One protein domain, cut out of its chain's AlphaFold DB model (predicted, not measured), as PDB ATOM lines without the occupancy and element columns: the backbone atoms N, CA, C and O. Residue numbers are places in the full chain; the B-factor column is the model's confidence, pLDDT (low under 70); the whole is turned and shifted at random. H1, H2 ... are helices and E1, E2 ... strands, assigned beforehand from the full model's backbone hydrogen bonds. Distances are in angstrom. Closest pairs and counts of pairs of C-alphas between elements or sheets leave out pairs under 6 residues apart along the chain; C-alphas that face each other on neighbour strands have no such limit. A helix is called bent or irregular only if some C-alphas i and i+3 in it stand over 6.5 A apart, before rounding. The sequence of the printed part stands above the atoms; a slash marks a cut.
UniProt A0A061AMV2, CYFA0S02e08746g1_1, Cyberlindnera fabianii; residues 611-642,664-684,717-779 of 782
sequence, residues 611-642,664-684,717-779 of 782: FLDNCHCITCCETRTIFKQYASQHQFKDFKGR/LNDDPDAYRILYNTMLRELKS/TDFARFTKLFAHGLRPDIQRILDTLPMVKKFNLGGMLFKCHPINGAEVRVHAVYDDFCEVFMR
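This is residues 611 to 642, 664 to 684 and 717 to 779 of the 782 residues of the protein "CYFA0S02e08746g1_1" of Cyberlindnera fabianii (UniProt A0A061AMV2). A strongly twisted four-stranded sheet curled round H5 makes one end of an elongated body; the crossed helices H1, H3 and H2 make the other, with H4 between the two ends. Printed are 116 residues with five named helices and then four named strands, H1 to H5 and E1 to E4, a mixed class. The sheet has the order E1, E2, E3, E4, all antiparallel. The whole is only just compact, close to loose, with a radius of gyration of the C-alphas of 15.8 A, and spans 51 by 29 by 24 A.

H1, residues 618 to 631, touches H4, residues 717 to 729, at a steep tilt of 63 degrees; their closest C-alphas, of Cys 620 and Leu 725, are 5.6 A apart. H2, residues 634 to 642, is irregular, with C-alphas 639 and 642 7.2 A apart. It touches residues 670 to 674 of H3, residues 668 to 684, about perpendicular at 84 degrees; the closest C-alphas, of Lys 637 and Ala 670, are 5.9 A apart. E1, residues 746 to 749, E2, 752 to 758, E3, 763 to 768, and E4, 774 to 778, form a meander, each strand the antiparallel neighbour of the one before. Within hydrogen-bond range are N 747 and O 754, 3.0 A, N 755 and O 767, 2.8 A, and N 766 and O 775, 2.8 A. H4 and H5, residues 731 to 740, are on one face of the sheet, giving two layers; the closest C-alphas of H5 and E4, of Gln 735 and Phe 777, are 6.6 A apart. H3 only grazes the sheet with residues 679 to 683. Every O i to N i+4 pair is within range in H1, H3, H4 and H5, but 1 of 5 in H2, beside 1 of 6 O i to N i+3 pairs.

H1 starts at C-alpha 618 (-30.122, 1.603, 25.802) and is 20.1 A long; H3 is 24.3 A and H4 18.6 A. E2 is 19.3 A, E3 16.5 A, and E4 ends at C-alpha 778 (-21.218, 22.000, 33.352).

The farthest C-alphas, of Gly 641 and Gly 761, are 52.8 A apart. Residues 643 to 663 and 685 to 716 are not printed; the C-alphas across these cuts are 22.2 A and 17.9 A apart. The links printed whole are tight. Residues 632 to 642 and 664 to 673 have pLDDT under 70.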
ATOM      1  N   PHE A 611     -33.313  15.629  16.249       74.38
ATOM      2  CA  PHE A 611     -32.923  15.860  17.643       74.38
ATOM      3  C   PHE A 611     -33.218  14.655  18.555       74.38
ATOM      4  O   PHE A 611     -32.522  14.440  19.547       74.38
ATOM      5  N   LEU A 612     -34.206  13.820  18.205       76.44
ATOM      6  CA  LEU A 612     -34.488  12.578  18.921       76.44
ATOM      7  C   LEU A 612     -33.386  11.539  18.723       76.44
ATOM      8  O   LEU A 612     -33.342  10.598  19.505       76.44
ATOM      9  N   ASP A 613     -32.484  11.685  17.748       73.88
ATOM     10  CA  ASP A 613     -31.372  10.762  17.486       73.88
ATOM     11  C   ASP A 613     -30.076  11.118  18.235       73.88
ATOM     12  O   ASP A 613     -29.136  10.326  18.240       73.88
ATOM     13  N   ASN A 614     -30.058  12.223  18.991       76.94
ATOM     14  CA  ASN A 614     -28.869  12.721  19.697       76.94
ATOM     15  C   ASN A 614     -28.363  11.823  20.853       76.94
ATOM     16  O   ASN A 614     -27.244  12.008  21.330       76.94
ATOM     17  N   CYS A 615     -29.158  10.858  21.345       80.56
ATOM     18  CA  CYS A 615     -28.799  10.023  22.504       80.56
ATOM     19  C   CYS A 615     -28.821   8.510  22.219       80.56
ATOM     20  O   CYS A 615     -29.875   7.924  21.984       80.56
ATOM     21  N   HIS A 616     -27.688   7.820  22.329       82.62
ATOM     22  CA  HIS A 616     -27.592   6.382  22.016       82.62
ATOM     23  C   HIS A 616     -27.634   5.449  23.239       82.62
ATOM     24  O   HIS A 616     -27.175   4.312  23.155       82.62
ATOM     25  N   CYS A 617     -28.161   5.897  24.385       84.25
ATOM     26  CA  CYS A 617     -28.313   5.003  25.535       84.25
ATOM     27  C   CYS A 617     -29.357   3.906  25.256       84.25
ATOM     28  O   CYS A 617     -30.249   4.083  24.423       84.25
ATOM     29  N   ILE A 618     -29.256   2.784  25.980       85.56
ATOM     30  CA  ILE A 618     -30.122   1.603  25.802       85.56
ATOM     31  C   ILE A 618     -31.601   2.005  25.846       85.56
ATOM     32  O   ILE A 618     -32.339   1.723  24.906       85.56
ATOM     33  N   THR A 619     -32.000   2.774  26.862       85.88
ATOM     34  CA  THR A 619     -33.378   3.255  27.021       85.88
ATOM     35  C   THR A 619     -33.846   4.090  25.829       85.88
ATOM     36  O   THR A 619     -34.943   3.873  25.333       85.88
ATOM     37  N   CYS A 620     -33.032   5.015  25.308       83.88
ATOM     38  CA  CYS A 620     -33.417   5.807  24.135       83.88
ATOM     39  C   CYS A 620     -33.529   4.948  22.868       83.88
ATOM     40  O   CYS A 620     -34.422   5.171  22.054       83.88
ATOM     41  N   CYS A 621     -32.650   3.961  22.684       79.38
ATOM     42  CA  CYS A 621     -32.714   3.029  21.555       79.38
ATOM     43  C   CYS A 621     -33.978   2.151  21.596       79.38
ATOM     44  O   CYS A 621     -34.649   1.980  20.573       79.38
ATOM     45  N   GLU A 622     -34.341   1.648  22.775       83.75
ATOM     46  CA  GLU A 622     -35.589   0.915  23.005       83.75
ATOM     47  C   GLU A 622     -36.809   1.809  22.768       83.75
ATOM     48  O   GLU A 622     -37.685   1.458  21.977       83.75
ATOM     49  N   THR A 623     -36.834   3.009  23.357       84.75
ATOM     50  CA  THR A 623     -37.936   3.963  23.188       84.75
ATOM     51  C   THR A 623     -38.137   4.362  21.730       84.75
ATOM     52  O   THR A 623     -39.278   4.433  21.286       84.75
ATOM     53  N   ARG A 624     -37.070   4.575  20.945       81.62
ATOM     54  CA  ARG A 624     -37.212   4.816  19.497       81.62
ATOM     55  C   ARG A 624     -37.903   3.649  18.806       81.62
ATOM     56  O   ARG A 624     -38.756   3.872  17.960       81.62
ATOM     57  N   THR A 625     -37.576   2.414  19.177       79.88
ATOM     58  CA  THR A 625     -38.220   1.218  18.611       79.88
ATOM     59  C   THR A 625     -39.712   1.180  18.950       79.88
ATOM     60  O   THR A 625     -40.527   0.926  18.066       79.88
ATOM     61  N   ILE A 626     -40.085   1.523  20.187       82.38
ATOM     62  CA  ILE A 626     -41.489   1.666  20.604       82.38
ATOM     63  C   ILE A 626     -42.173   2.786  19.805       82.38
ATOM     64  O   ILE A 626     -43.261   2.589  19.271       82.38
ATOM     65  N   PHE A 627     -41.515   3.935  19.637       82.00
ATOM     66  CA  PHE A 627     -42.037   5.063  18.859       82.00
ATOM     67  C   PHE A 627     -42.335   4.656  17.408       82.00
ATOM     68  O   PHE A 627     -43.402   4.970  16.883       82.00
ATOM     69  N   LYS A 628     -41.441   3.877  16.779       75.94
ATOM     70  CA  LYS A 628     -41.665   3.274  15.452       75.94
ATOM     71  C   LYS A 628     -42.874   2.350  15.410       75.94
ATOM     72  O   LYS A 628     -43.665   2.415  14.471       75.94
ATOM     73  N   GLN A 629     -43.029   1.498  16.419       78.12
ATOM     74  CA  GLN A 629     -44.165   0.585  16.505       78.12
ATOM     75  C   GLN A 629     -45.482   1.357  16.606       78.12
ATOM     76  O   GLN A 629     -46.387   1.081  15.822       78.12
ATOM     77  N   TYR A 630     -45.567   2.363  17.482       78.62
ATOM     78  CA  TYR A 630     -46.749   3.220  17.627       78.62
ATOM     79  C   TYR A 630     -47.082   3.982  16.346       78.62
ATOM     80  O   TYR A 630     -48.228   3.953  15.904       78.62
ATOM     81  N   ALA A 631     -46.084   4.591  15.699       72.94
ATOM     82  CA  ALA A 631     -46.288   5.283  14.430       72.94
ATOM     83  C   ALA A 631     -46.885   4.339  13.369       72.94
ATOM     84  O   ALA A 631     -47.741   4.733  12.590       72.94
ATOM     85  N   SER A 632     -46.508   3.058  13.376       67.19
ATOM     86  CA  SER A 632     -47.021   2.073  12.417       67.19
ATOM     87  C   SER A 632     -48.445   1.546  12.696       67.19
ATOM     88  O   SER A 632     -48.989   0.817  11.856       67.19
ATOM     89  N   GLN A 633     -49.072   1.882  13.832       68.81
ATOM     90  CA  GLN A 633     -50.405   1.386  14.212       68.81
ATOM     91  C   GLN A 633     -51.541   2.092  13.451       68.81
ATOM     92  O   GLN A 633     -51.488   3.291  13.183       68.81
ATOM     93  N   HIS A 634     -52.617   1.353  13.143       52.47
ATOM     94  CA  HIS A 634     -53.767   1.858  12.376       52.47
ATOM     95  C   HIS A 634     -54.441   3.087  12.997       52.47
ATOM     96  O   HIS A 634     -54.760   4.020  12.271       52.47
ATOM     97  N   GLN A 635     -54.552   3.150  14.328       54.16
ATOM     98  CA  GLN A 635     -55.135   4.302  15.027       54.16
ATOM     99  C   GLN A 635     -54.428   5.621  14.688       54.16
ATOM    100  O   GLN A 635     -55.091   6.645  14.599       54.16
ATOM    101  N   PHE A 636     -53.117   5.599  14.426       54.19
ATOM    102  CA  PHE A 636     -52.349   6.775  14.000       54.19
ATOM    103  C   PHE A 636     -52.269   6.918  12.472       54.19
ATOM    104  O   PHE A 636     -52.060   8.024  11.981       54.19
ATOM    105  N   LYS A 637     -52.496   5.838  11.709       47.41
ATOM    106  CA  LYS A 637     -52.629   5.871  10.239       47.41
ATOM    107  C   LYS A 637     -53.965   6.455   9.773       47.41
ATOM    108  O   LYS A 637     -54.001   7.089   8.722       47.41
ATOM    109  N   ASP A 638     -55.040   6.267  10.539       35.25
ATOM    110  CA  ASP A 638     -56.408   6.673  10.181       35.25
ATOM    111  C   ASP A 638     -56.768   8.098  10.647       35.25
ATOM    112  O   ASP A 638     -57.759   8.667  10.192       35.25
ATOM    113  N   PHE A 639     -55.882   8.775  11.396       40.22
ATOM    114  CA  PHE A 639     -55.906  10.243  11.566       40.22
ATOM    115  C   PHE A 639     -55.677  11.018  10.241       40.22
ATOM    116  O   PHE A 639     -55.609  12.250  10.230       40.22
ATOM    117  N   LYS A 640     -55.635  10.309   9.100       36.28
ATOM    118  CA  LYS A 640     -55.681  10.788   7.704       36.28
ATOM    119  C   LYS A 640     -56.861  11.711   7.360       36.28
ATOM    120  O   LYS A 640     -56.869  12.291   6.276       36.28
ATOM    121  N   GLY A 641     -57.813  11.929   8.268       32.09
ATOM    122  CA  GLY A 641     -58.942  12.853   8.093       32.09
ATOM    123  C   GLY A 641     -58.585  14.326   7.820       32.09
ATOM    124  O   GLY A 641     -59.479  15.094   7.475       32.09
ATOM    125  N   ARG A 642     -57.312  14.744   7.918       33.84
ATOM    126  CA  ARG A 642     -56.858  16.075   7.453       33.84
ATOM    127  C   ARG A 642     -55.763  16.073   6.385       33.84
ATOM    128  O   ARG A 642     -55.442  17.145   5.889       33.84
ATOM    129  N   LEU A 664     -35.678   6.684  12.189       40.34
ATOM    130  CA  LEU A 664     -37.130   6.970  12.193       40.34
ATOM    131  C   LEU A 664     -37.750   7.231  10.788       40.34
ATOM    132  O   LEU A 664     -38.691   8.001  10.662       40.34
ATOM    133  N   ASN A 665     -37.245   6.605   9.717       43.47
ATOM    134  CA  ASN A 665     -37.482   7.027   8.324       43.47
ATOM    135  C   ASN A 665     -38.355   6.085   7.467       43.47
ATOM    136  O   ASN A 665     -38.408   6.265   6.254       43.47
ATOM    137  N   ASP A 666     -39.038   5.098   8.050       42.66
ATOM    138  CA  ASP A 666     -39.776   4.105   7.247       42.66
ATOM    139  C   ASP A 666     -41.177   4.589   6.778       42.66
ATOM    140  O   ASP A 666     -41.711   4.027   5.827       42.66
ATOM    141  N   ASP A 667     -41.759   5.638   7.397       49.56
ATOM    142  CA  ASP A 667     -43.061   6.257   7.032       49.56
ATOM    143  C   ASP A 667     -43.248   7.671   7.660       49.56
ATOM    144  O   ASP A 667     -43.827   7.800   8.745       49.56
ATOM    145  N   PRO A 668     -42.740   8.754   7.037       54.69
ATOM    146  CA  PRO A 668     -42.645  10.087   7.652       54.69
ATOM    147  C   PRO A 668     -43.987  10.706   8.086       54.69
ATOM    148  O   PRO A 668     -44.014  11.488   9.040       54.69
ATOM    149  N   ASP A 669     -45.102  10.343   7.446       53.03
ATOM    150  CA  ASP A 669     -46.424  10.877   7.786       53.03
ATOM    151  C   ASP A 669     -46.969  10.301   9.093       53.03
ATOM    152  O   ASP A 669     -47.495  11.039   9.930       53.03
ATOM    153  N   ALA A 670     -46.789   9.000   9.314       58.50
ATOM    154  CA  ALA A 670     -47.262   8.344  10.524       58.50
ATOM    155  C   ALA A 670     -46.450   8.774  11.765       58.50
ATOM    156  O   ALA A 670     -47.011   9.008  12.840       58.50
ATOM    157  N   TYR A 671     -45.138   8.999  11.600       66.88
ATOM    158  CA  TYR A 671     -44.291   9.591  12.644       66.88
ATOM    159  C   TYR A 671     -44.706  11.024  12.988       66.88
ATOM    160  O   TYR A 671     -44.725  11.391  14.163       66.88
ATOM    161  N   ARG A 672     -45.073  11.829  11.983       67.25
ATOM    162  CA  ARG A 672     -45.549  13.205  12.179       67.25
ATOM    163  C   ARG A 672     -46.839  13.252  12.996       67.25
ATOM    164  O   ARG A 672     -46.963  14.110  13.867       67.25
ATOM    165  N   ILE A 673     -47.784  12.343  12.744       66.62
ATOM    166  CA  ILE A 673     -49.051  12.271  13.490       66.62
ATOM    167  C   ILE A 673     -48.787  11.937  14.961       66.62
ATOM    168  O   ILE A 673     -49.221  12.688  15.833       66.62
ATOM    169  N   LEU A 674     -48.025  10.872  15.242       75.50
ATOM    170  CA  LEU A 674     -47.675  10.495  16.615       75.50
ATOM    171  C   LEU A 674     -46.928  11.625  17.340       75.50
ATOM    172  O   LEU A 674     -47.254  11.961  18.476       75.50
ATOM    173  N   TYR A 675     -45.958  12.246  16.666       77.06
ATOM    174  CA  TYR A 675     -45.209  13.378  17.200       77.06
ATOM    175  C   TYR A 675     -46.120  14.564  17.542       77.06
ATOM    176  O   TYR A 675     -46.040  15.102  18.640       77.06
ATOM    177  N   ASN A 676     -47.047  14.936  16.659       73.50
ATOM    178  CA  ASN A 676     -48.002  16.012  16.931       73.50
ATOM    179  C   ASN A 676     -48.931  15.691  18.107       73.50
ATOM    180  O   ASN A 676     -49.230  16.585  18.898       73.50
ATOM    181  N   THR A 677     -49.360  14.434  18.250       75.44
ATOM    182  CA  THR A 677     -50.128  13.985  19.420       75.44
ATOM    183  C   THR A 677     -49.315  14.174  20.701       75.44
ATOM    184  O   THR A 677     -49.803  14.801  21.640       75.44
ATOM    185  N   MET A 678     -48.049  13.742  20.708       81.00
ATOM    186  CA  MET A 678     -47.128  13.947  21.835       81.00
ATOM    187  C   MET A 678     -46.955  15.427  22.182       81.00
ATOM    188  O   MET A 678     -47.022  15.808  23.349       81.00
ATOM    189  N   LEU A 679     -46.762  16.279  21.174       79.12
ATOM    190  CA  LEU A 679     -46.607  17.718  21.367       79.12
ATOM    191  C   LEU A 679     -47.880  18.383  21.890       79.12
ATOM    192  O   LEU A 679     -47.789  19.280  22.726       79.12
ATOM    193  N   ARG A 680     -49.065  17.944  21.451       75.00
ATOM    194  CA  ARG A 680     -50.347  18.427  21.983       75.00
ATOM    195  C   ARG A 680     -50.482  18.091  23.466       75.00
ATOM    196  O   ARG A 680     -50.878  18.957  24.246       75.00
ATOM    197  N   GLU A 681     -50.129  16.868  23.855       77.69
ATOM    198  CA  GLU A 681     -50.146  16.443  25.257       77.69
ATOM    199  C   GLU A 681     -49.114  17.213  26.094       77.69
ATOM    200  O   GLU A 681     -49.458  17.738  27.152       77.69
ATOM    201  N   LEU A 682     -47.884  17.390  25.605       81.44
ATOM    202  CA  LEU A 682     -46.864  18.196  26.282       81.44
ATOM    203  C   LEU A 682     -47.292  19.662  26.430       81.44
ATOM    204  O   LEU A 682     -47.278  20.192  27.539       81.44
ATOM    205  N   LYS A 683     -47.738  20.313  25.350       77.25
ATOM    206  CA  LYS A 683     -48.179  21.719  25.364       77.25
ATOM    207  C   LYS A 683     -49.362  21.941  26.312       77.25
ATOM    208  O   LYS A 683     -49.469  23.023  26.883       77.25
ATOM    209  N   SER A 684     -50.206  20.927  26.538       72.50
ATOM    210  CA  SER A 684     -51.298  21.000  27.523       72.50
ATOM    211  C   SER A 684     -50.811  21.178  28.970       72.50
ATOM    212  O   SER A 684     -51.514  21.788  29.770       72.50
ATOM    213  N   THR A 717     -46.996   4.857  30.830       83.25
ATOM    214  CA  THR A 717     -45.648   4.293  30.856       83.25
ATOM    215  C   THR A 717     -44.881   4.600  29.577       83.25
ATOM    216  O   THR A 717     -43.696   4.922  29.634       83.25
ATOM    217  N   ASP A 718     -45.546   4.540  28.422       84.44
ATOM    218  CA  ASP A 718     -44.911   4.813  27.134       84.44
ATOM    219  C   ASP A 718     -44.802   6.316  26.874       84.44
ATOM    220  O   ASP A 718     -43.770   6.774  26.388       84.44
ATOM    221  N   PHE A 719     -45.776   7.112  27.326       84.94
ATOM    222  CA  PHE A 719     -45.657   8.569  27.333       84.94
ATOM    223  C   PHE A 719     -44.455   9.042  28.171       84.94
ATOM    224  O   PHE A 719     -43.670   9.877  27.721       84.94
ATOM    225  N   ALA A 720     -44.238   8.457  29.355       84.94
ATOM    226  CA  ALA A 720     -43.062   8.730  30.187       84.94
ATOM    227  C   ALA A 720     -41.743   8.344  29.484       84.94
ATOM    228  O   ALA A 720     -40.748   9.066  29.556       84.94
ATOM    229  N   ARG A 721     -41.729   7.232  28.738       87.00
ATOM    230  CA  ARG A 721     -40.567   6.845  27.919       87.00
ATOM    231  C   ARG A 721     -40.303   7.850  26.802       87.00
ATOM    232  O   ARG A 721     -39.151   8.236  26.598       87.00
ATOM    233  N   PHE A 722     -41.342   8.284  26.090       89.00
ATOM    234  CA  PHE A 722     -41.218   9.255  25.003       89.00
ATOM    235  C   PHE A 722     -40.751  10.622  25.504       89.00
ATOM    236  O   PHE A 722     -39.817  11.182  24.941       89.00
ATOM    237  N   THR A 723     -41.317  11.134  26.594       90.00
ATOM    238  CA  THR A 723     -40.862  12.396  27.202       90.00
ATOM    239  C   THR A 723     -39.401  12.320  27.652       90.00
ATOM    240  O   THR A 723     -38.633  13.240  27.379       90.00
ATOM    241  N   LYS A 724     -38.952  11.186  28.205       89.81
ATOM    242  CA  LYS A 724     -37.528  10.959  28.505       89.81
ATOM    243  C   LYS A 724     -36.640  10.984  27.255       89.81
ATOM    244  O   LYS A 724     -35.567  11.587  27.278       89.81
ATOM    245  N   LEU A 725     -37.085  10.378  26.149       89.62
ATOM    246  CA  LEU A 725     -36.385  10.461  24.859       89.62
ATOM    247  C   LEU A 725     -36.272  11.917  24.375       89.62
ATOM    248  O   LEU A 725     -35.199  12.314  23.926       89.62
ATOM    249  N   PHE A 726     -37.337  12.713  24.510       90.31
ATOM    250  CA  PHE A 726     -37.328  14.132  24.145       90.31
ATOM    251  C   PHE A 726     -36.334  14.910  25.018       90.31
ATOM    252  O   PHE A 726     -35.473  15.596  24.473       90.31
ATOM    253  N   ALA A 727     -36.366  14.744  26.346       91.06
ATOM    254  CA  ALA A 727     -35.417  15.396  27.258       91.06
ATOM    255  C   ALA A 727     -33.953  15.063  26.923       91.06
ATOM    256  O   ALA A 727     -33.107  15.954  26.861       91.06
ATOM    257  N   HIS A 728     -33.650  13.789  26.649       89.88
ATOM    258  CA  HIS A 728     -32.305  13.369  26.246       89.88
ATOM    259  C   HIS A 728     -31.889  13.955  24.888       89.88
ATOM    260  O   HIS A 728     -30.716  14.277  24.695       89.88
ATOM    261  N   GLY A 729     -32.833  14.103  23.953       85.94
ATOM    262  CA  GLY A 729     -32.600  14.756  22.664       85.94
ATOM    263  C   GLY A 729     -32.245  16.242  22.795       85.94
ATOM    264  O   GLY A 729     -31.438  16.748  22.017       85.94
ATOM    265  N   LEU A 730     -32.787  16.907  23.821       90.38
ATOM    266  CA  LEU A 730     -32.600  18.332  24.118       90.38
ATOM    267  C   LEU A 730     -31.311  18.672  24.880       90.38
ATOM    268  O   LEU A 730     -31.053  19.848  25.127       90.38
ATOM    269  N   ARG A 731     -30.481  17.695  25.272       91.00
ATOM    270  CA  ARG A 731     -29.259  17.959  26.065       91.00
ATOM    271  C   ARG A 731     -28.358  19.065  25.480       91.00
ATOM    272  O   ARG A 731     -27.914  19.903  26.267       91.00
ATOM    273  N   PRO A 732     -28.095  19.129  24.155       89.56
ATOM    274  CA  PRO A 732     -27.297  20.213  23.576       89.56
ATOM    275  C   PRO A 732     -27.938  21.595  23.757       89.56
ATOM    276  O   PRO A 732     -27.251  22.558  24.096       89.56
ATOM    277  N   ASP A 733     -29.257  21.692  23.581       89.75
ATOM    278  CA  ASP A 733     -30.014  22.932  23.753       89.75
ATOM    279  C   ASP A 733     -30.076  23.370  25.221       89.75
ATOM    280  O   ASP A 733     -29.876  24.546  25.518       89.75
ATOM    281  N   ILE A 734     -30.260  22.426  26.153       93.38
ATOM    282  CA  ILE A 734     -30.194  22.685  27.600       93.38
ATOM    283  C   ILE A 734     -28.825  23.263  27.969       93.38
ATOM    284  O   ILE A 734     -28.747  24.303  28.624       93.38
ATOM    285  N   GLN A 735     -27.741  22.631  27.509       93.00
ATOM    286  CA  GLN A 735     -26.382  23.114  27.754       93.00
ATOM    287  C   GLN A 735     -26.179  24.527  27.194       93.00
ATOM    288  O   GLN A 735     -25.607  25.386  27.863       93.00
ATOM    289  N   ARG A 736     -26.682  24.791  25.984       91.88
ATOM    290  CA  ARG A 736     -26.606  26.113  25.362       91.88
ATOM    291  C   ARG A 736     -27.346  27.170  26.179       91.88
ATOM    292  O   ARG A 736     -26.769  28.219  26.439       91.88
ATOM    293  N   ILE A 737     -28.579  26.890  26.609       93.69
ATOM    294  CA  ILE A 737     -29.371  27.791  27.458       93.69
ATOM    295  C   ILE A 737     -28.589  28.129  28.732       93.69
ATOM    296  O   ILE A 737     -28.424  29.309  29.039       93.69
ATOM    297  N   LEU A 738     -28.048  27.119  29.421       93.00
ATOM    298  CA  LEU A 738     -27.261  27.298  30.646       93.00
ATOM    299  C   LEU A 738     -25.977  28.113  30.436       93.00
ATOM    300  O   LEU A 738     -25.614  28.892  31.316       93.00
ATOM    301  N   ASP A 739     -25.301  27.942  29.297       91.25
ATOM    302  CA  ASP A 739     -24.097  28.703  28.940       91.25
ATOM    303  C   ASP A 739     -24.420  30.174  28.620       91.25
ATOM    304  O   ASP A 739     -23.612  31.069  28.880       91.25
ATOM    305  N   THR A 740     -25.585  30.443  28.020       91.38
ATOM    306  CA  THR A 740     -25.964  31.791  27.559       91.38
ATOM    307  C   THR A 740     -26.732  32.617  28.587       91.38
ATOM    308  O   THR A 740     -26.587  33.844  28.583       91.38
ATOM    309  N   LEU A 741     -27.516  31.968  29.455       91.81
ATOM    310  CA  LEU A 741     -28.404  32.589  30.440       91.81
ATOM    311  C   LEU A 741     -27.937  32.246  31.865       91.81
ATOM    312  O   LEU A 741     -28.358  31.239  32.438       91.81
ATOM    313  N   PRO A 742     -27.071  33.067  32.482       87.62
ATOM    314  CA  PRO A 742     -26.459  32.731  33.769       87.62
ATOM    315  C   PRO A 742     -27.454  32.737  34.941       87.62
ATOM    316  O   PRO A 742     -27.252  32.015  35.921       87.62
ATOM    317  N   MET A 743     -28.525  33.530  34.848       91.19
ATOM    318  CA  MET A 743     -29.532  33.684  35.904       91.19
ATOM    319  C   MET A 743     -30.697  32.689  35.788       91.19
ATOM    320  O   MET A 743     -31.568  32.681  36.656       91.19
ATOM    321  N   VAL A 744     -30.711  31.819  34.766       92.75
ATOM    322  CA  VAL A 744     -31.852  30.929  34.517       92.75
ATOM    323  C   VAL A 744     -32.061  29.957  35.681       92.75
ATOM    324  O   VAL A 744     -31.158  29.209  36.068       92.75
ATOM    325  N   LYS A 745     -33.275  29.979  36.236       92.81
ATOM    326  CA  LYS A 745     -33.748  29.089  37.308       92.81
ATOM    327  C   LYS A 745     -34.728  28.058  36.770       92.81
ATOM    328  O   LYS A 745     -34.755  26.924  37.241       92.81
ATOM    329  N   LYS A 746     -35.546  28.443  35.794       92.50
ATOM    330  CA  LYS A 746     -36.565  27.594  35.181       92.50
ATOM    331  C   LYS A 746     -36.602  27.857  33.676       92.50
ATOM    332  O   LYS A 746     -36.450  28.994  33.236       92.50
ATOM    333  N   PHE A 747     -36.847  26.833  32.872       93.44
ATOM    334  CA  PHE A 747     -37.202  27.039  31.471       93.44
ATOM    335  C   PHE A 747     -38.187  25.975  30.998       93.44
ATOM    336  O   PHE A 747     -38.139  24.835  31.456       93.44
ATOM    337  N   ASN A 748     -39.107  26.345  30.110       90.38
ATOM    338  CA  ASN A 748     -40.094  25.427  29.552       90.38
ATOM    339  C   ASN A 748     -39.980  25.382  28.029       90.38
ATOM    340  O   ASN A 748     -40.171  26.398  27.355       90.38
ATOM    341  N   LEU A 749     -39.674  24.193  27.508       90.62
ATOM    342  CA  LEU A 749     -39.537  23.927  26.081       90.62
ATOM    343  C   LEU A 749     -40.694  23.034  25.642       90.62
ATOM    344  O   LEU A 749     -40.716  21.838  25.928       90.62
ATOM    345  N   GLY A 750     -41.683  23.630  24.979       83.56
ATOM    346  CA  GLY A 750     -42.788  22.900  24.367       83.56
ATOM    347  C   GLY A 750     -43.634  22.061  25.328       83.56
ATOM    348  O   GLY A 750     -44.210  21.069  24.897       83.56
ATOM    349  N   GLY A 751     -43.693  22.428  26.612       83.69
ATOM    350  CA  GLY A 751     -44.435  21.708  27.649       83.69
ATOM    351  C   GLY A 751     -43.577  20.949  28.652       83.69
ATOM    352  O   GLY A 751     -44.089  20.494  29.675       83.69
ATOM    353  N   MET A 752     -42.273  20.845  28.400       89.62
ATOM    354  CA  MET A 752     -41.318  20.249  29.329       89.62
ATOM    355  C   MET A 752     -40.711  21.340  30.210       89.62
ATOM    356  O   MET A 752     -39.923  22.155  29.731       89.62
ATOM    357  N   LEU A 753     -41.103  21.373  31.487       89.81
ATOM    358  CA  LEU A 753     -40.610  22.338  32.471       89.81
ATOM    359  C   LEU A 753     -39.359  21.799  33.170       89.81
ATOM    360  O   LEU A 753     -39.431  20.817  33.906       89.81
ATOM    361  N   PHE A 754     -38.238  22.489  32.995       92.69
ATOM    362  CA  PHE A 754     -36.960  22.188  33.627       92.69
ATOM    363  C   PHE A 754     -36.664  23.191  34.750       92.69
ATOM    364  O   PHE A 754     -36.747  24.403  34.545       92.69
ATOM    365  N   LYS A 755     -36.284  22.694  35.931       92.69
ATOM    366  CA  LYS A 755     -35.756  23.466  37.065       92.69
ATOM    367  C   LYS A 755     -34.238  23.312  37.138       92.69
ATOM    368  O   LYS A 755     -33.715  22.204  37.035       92.69
ATOM    369  N   CYS A 756     -33.542  24.427  37.326       93.44
ATOM    370  CA  CYS A 756     -32.092  24.513  37.430       93.44
ATOM    371  C   CYS A 756     -31.694  24.768  38.883       93.44
ATOM    372  O   CYS A 756     -32.034  25.801  39.457       93.44
ATOM    373  N   HIS A 757     -30.932  23.848  39.461       91.25
ATOM    374  CA  HIS A 757     -30.418  23.940  40.819       91.25
ATOM    375  C   HIS A 757     -28.891  24.057  40.765       91.25
ATOM    376  O   HIS A 757     -28.221  23.070  40.439       91.25
ATOM    377  N   PRO A 758     -28.315  25.240  41.040       88.06
ATOM    378  CA  PRO A 758     -26.867  25.381  41.100       88.06
ATOM    379  C   PRO A 758     -26.313  24.508  42.231       88.06
ATOM    380  O   PRO A 758     -26.770  24.594  43.370       88.06
ATOM    381  N   ILE A 759     -25.346  23.649  41.909       87.75
ATOM    382  CA  ILE A 759     -24.625  22.826  42.891       87.75
ATOM    383  C   ILE A 759     -23.408  23.607  43.397       87.75
ATOM    384  O   ILE A 759     -23.137  23.657  44.594       87.75
ATOM    385  N   ASN A 760     -22.677  24.226  42.471       84.19
ATOM    386  CA  ASN A 760     -21.533  25.095  42.729       84.19
ATOM    387  C   ASN A 760     -21.396  26.110  41.573       84.19
ATOM    388  O   ASN A 760     -22.295  26.236  40.744       84.19
ATOM    389  N   GLY A 761     -20.287  26.855  41.512       75.81
ATOM    390  CA  GLY A 761     -20.070  27.867  40.469       75.81
ATOM    391  C   GLY A 761     -19.972  27.323  39.033       75.81
ATOM    392  O   GLY A 761     -20.141  28.097  38.097       75.81
ATOM    393  N   ALA A 762     -19.723  26.021  38.851       84.88
ATOM    394  CA  ALA A 762     -19.536  25.383  37.545       84.88
ATOM    395  C   ALA A 762     -20.596  24.316  37.222       84.88
ATOM    396  O   ALA A 762     -20.814  24.021  36.055       84.88
ATOM    397  N   GLU A 763     -21.273  23.743  38.214       91.69
ATOM    398  CA  GLU A 763     -22.212  22.633  38.036       91.69
ATOM    399  C   GLU A 763     -23.647  23.047  38.349       91.69
ATOM    400  O   GLU A 763     -23.943  23.620  39.403       91.69
ATOM    401  N   VAL A 764     -24.563  22.676  37.455       92.88
ATOM    402  CA  VAL A 764     -26.000  22.889  37.623       92.88
ATOM    403  C   VAL A 764     -26.735  21.577  37.422       92.88
ATOM    404  O   VAL A 764     -26.605  20.931  36.385       92.88
ATOM    405  N   ARG A 765     -27.546  21.195  38.408       94.69
ATOM    406  CA  ARG A 765     -28.498  20.094  38.274       94.69
ATOM    407  C   ARG A 765     -29.745  20.597  37.565       94.69
ATOM    408  O   ARG A 765     -30.388  21.524  38.049       94.69
ATOM    409  N   VAL A 766     -30.106  19.969  36.458       95.19
ATOM    410  CA  VAL A 766     -31.344  20.237  35.729       95.19
ATOM    411  C   VAL A 766     -32.302  19.076  35.950       95.19
ATOM    412  O   VAL A 766     -31.957  17.930  35.674       95.19
ATOM    413  N   HIS A 767     -33.496  19.383  36.445       92.19
ATOM    414  CA  HIS A 767     -34.560  18.426  36.745       92.19
ATOM    415  C   HIS A 767     -35.821  18.773  35.949       92.19
ATOM    416  O   HIS A 767     -36.267  19.919  35.992       92.19
ATOM    417  N   ALA A 768     -36.404  17.814  35.228       89.62
ATOM    418  CA  ALA A 768     -37.705  17.993  34.588       89.62
ATOM    419  C   ALA A 768     -38.822  17.721  35.606       89.62
ATOM    420  O   ALA A 768     -38.930  16.622  36.126       89.62
ATOM    421  N   VAL A 769     -39.665  18.715  35.890       81.81
ATOM    422  CA  VAL A 769     -40.608  18.679  37.029       81.81
ATOM    423  C   VAL A 769     -41.624  17.537  36.930       81.81
ATOM    424  O   VAL A 769     -41.993  16.954  37.942       81.81
ATOM    425  N   TYR A 770     -42.073  17.219  35.714       76.94
ATOM    426  CA  TYR A 770     -43.151  16.253  35.466       76.94
ATOM    427  C   TYR A 770     -42.675  14.972  34.773       76.94
ATOM    428  O   TYR A 770     -43.506  14.137  34.406       76.94
ATOM    429  N   ASP A 771     -41.366  14.827  34.553       82.38
ATOM    430  CA  ASP A 771     -40.783  13.775  33.723       82.38
ATOM    431  C   ASP A 771     -39.566  13.144  34.417       82.38
ATOM    432  O   ASP A 771     -38.860  13.798  35.177       82.38
ATOM    433  N   ASP A 772     -39.284  11.870  34.131       82.12
ATOM    434  CA  ASP A 772     -38.129  11.144  34.687       82.12
ATOM    435  C   ASP A 772     -36.813  11.576  34.009       82.12
ATOM    436  O   ASP A 772     -36.221  10.853  33.197       82.12
ATOM    437  N   PHE A 773     -36.383  12.804  34.308       87.69
ATOM    438  CA  PHE A 773     -35.135  13.393  33.834       87.69
ATOM    439  C   PHE A 773     -34.483  14.266  34.911       87.69
ATOM    440  O   PHE A 773     -35.025  15.286  35.336       87.69
ATOM    441  N   CYS A 774     -33.272  13.887  35.314       91.25
ATOM    442  CA  CYS A 774     -32.426  14.667  36.207       91.25
ATOM    443  C   CYS A 774     -30.956  14.448  35.840       91.25
ATOM    444  O   CYS A 774     -30.442  13.339  35.976       91.25
ATOM    445  N   GLU A 775     -30.261  15.502  35.422       93.44
ATOM    446  CA  GLU A 775     -28.851  15.434  35.031       93.44
ATOM    447  C   GLU A 775     -28.056  16.636  35.543       93.44
ATOM    448  O   GLU A 775     -28.614  17.680  35.878       93.44
ATOM    449  N   VAL A 776     -26.732  16.490  35.615       94.00
ATOM    450  CA  VAL A 776     -25.810  17.579  35.959       94.00
ATOM    451  C   VAL A 776     -25.119  18.066  34.692       94.00
ATOM    452  O   VAL A 776     -24.560  17.272  33.938       94.00
ATOM    453  N   PHE A 777     -25.156  19.377  34.484       94.31
ATOM    454  CA  PHE A 777     -24.534  20.079  33.370       94.31
ATOM    455  C   PHE A 777     -23.397  20.969  33.878       94.31
ATOM    456  O   PHE A 777     -23.472  21.516  34.982       94.31
ATOM    457  N   MET A 778     -22.363  21.137  33.054       90.75
ATOM    458  CA  MET A 778     -21.218  22.000  33.352       90.75
ATOM    459  C   MET A 778     -21.439  23.364  32.705       90.75
ATOM    460  O   MET A 778     -21.416  23.467  31.483       90.75
ATOM    461  N   ARG A 779     -21.631  24.424  33.487       81.38
ATOM    462  CA  ARG A 779     -21.621  25.795  32.969       81.38
ATOM    463  C   ARG A 779     -20.209  26.175  32.553       81.38
ATOM    464  O   ARG A 779     -19.252  25.990  33.309       81.38
TER     465      ARG A 779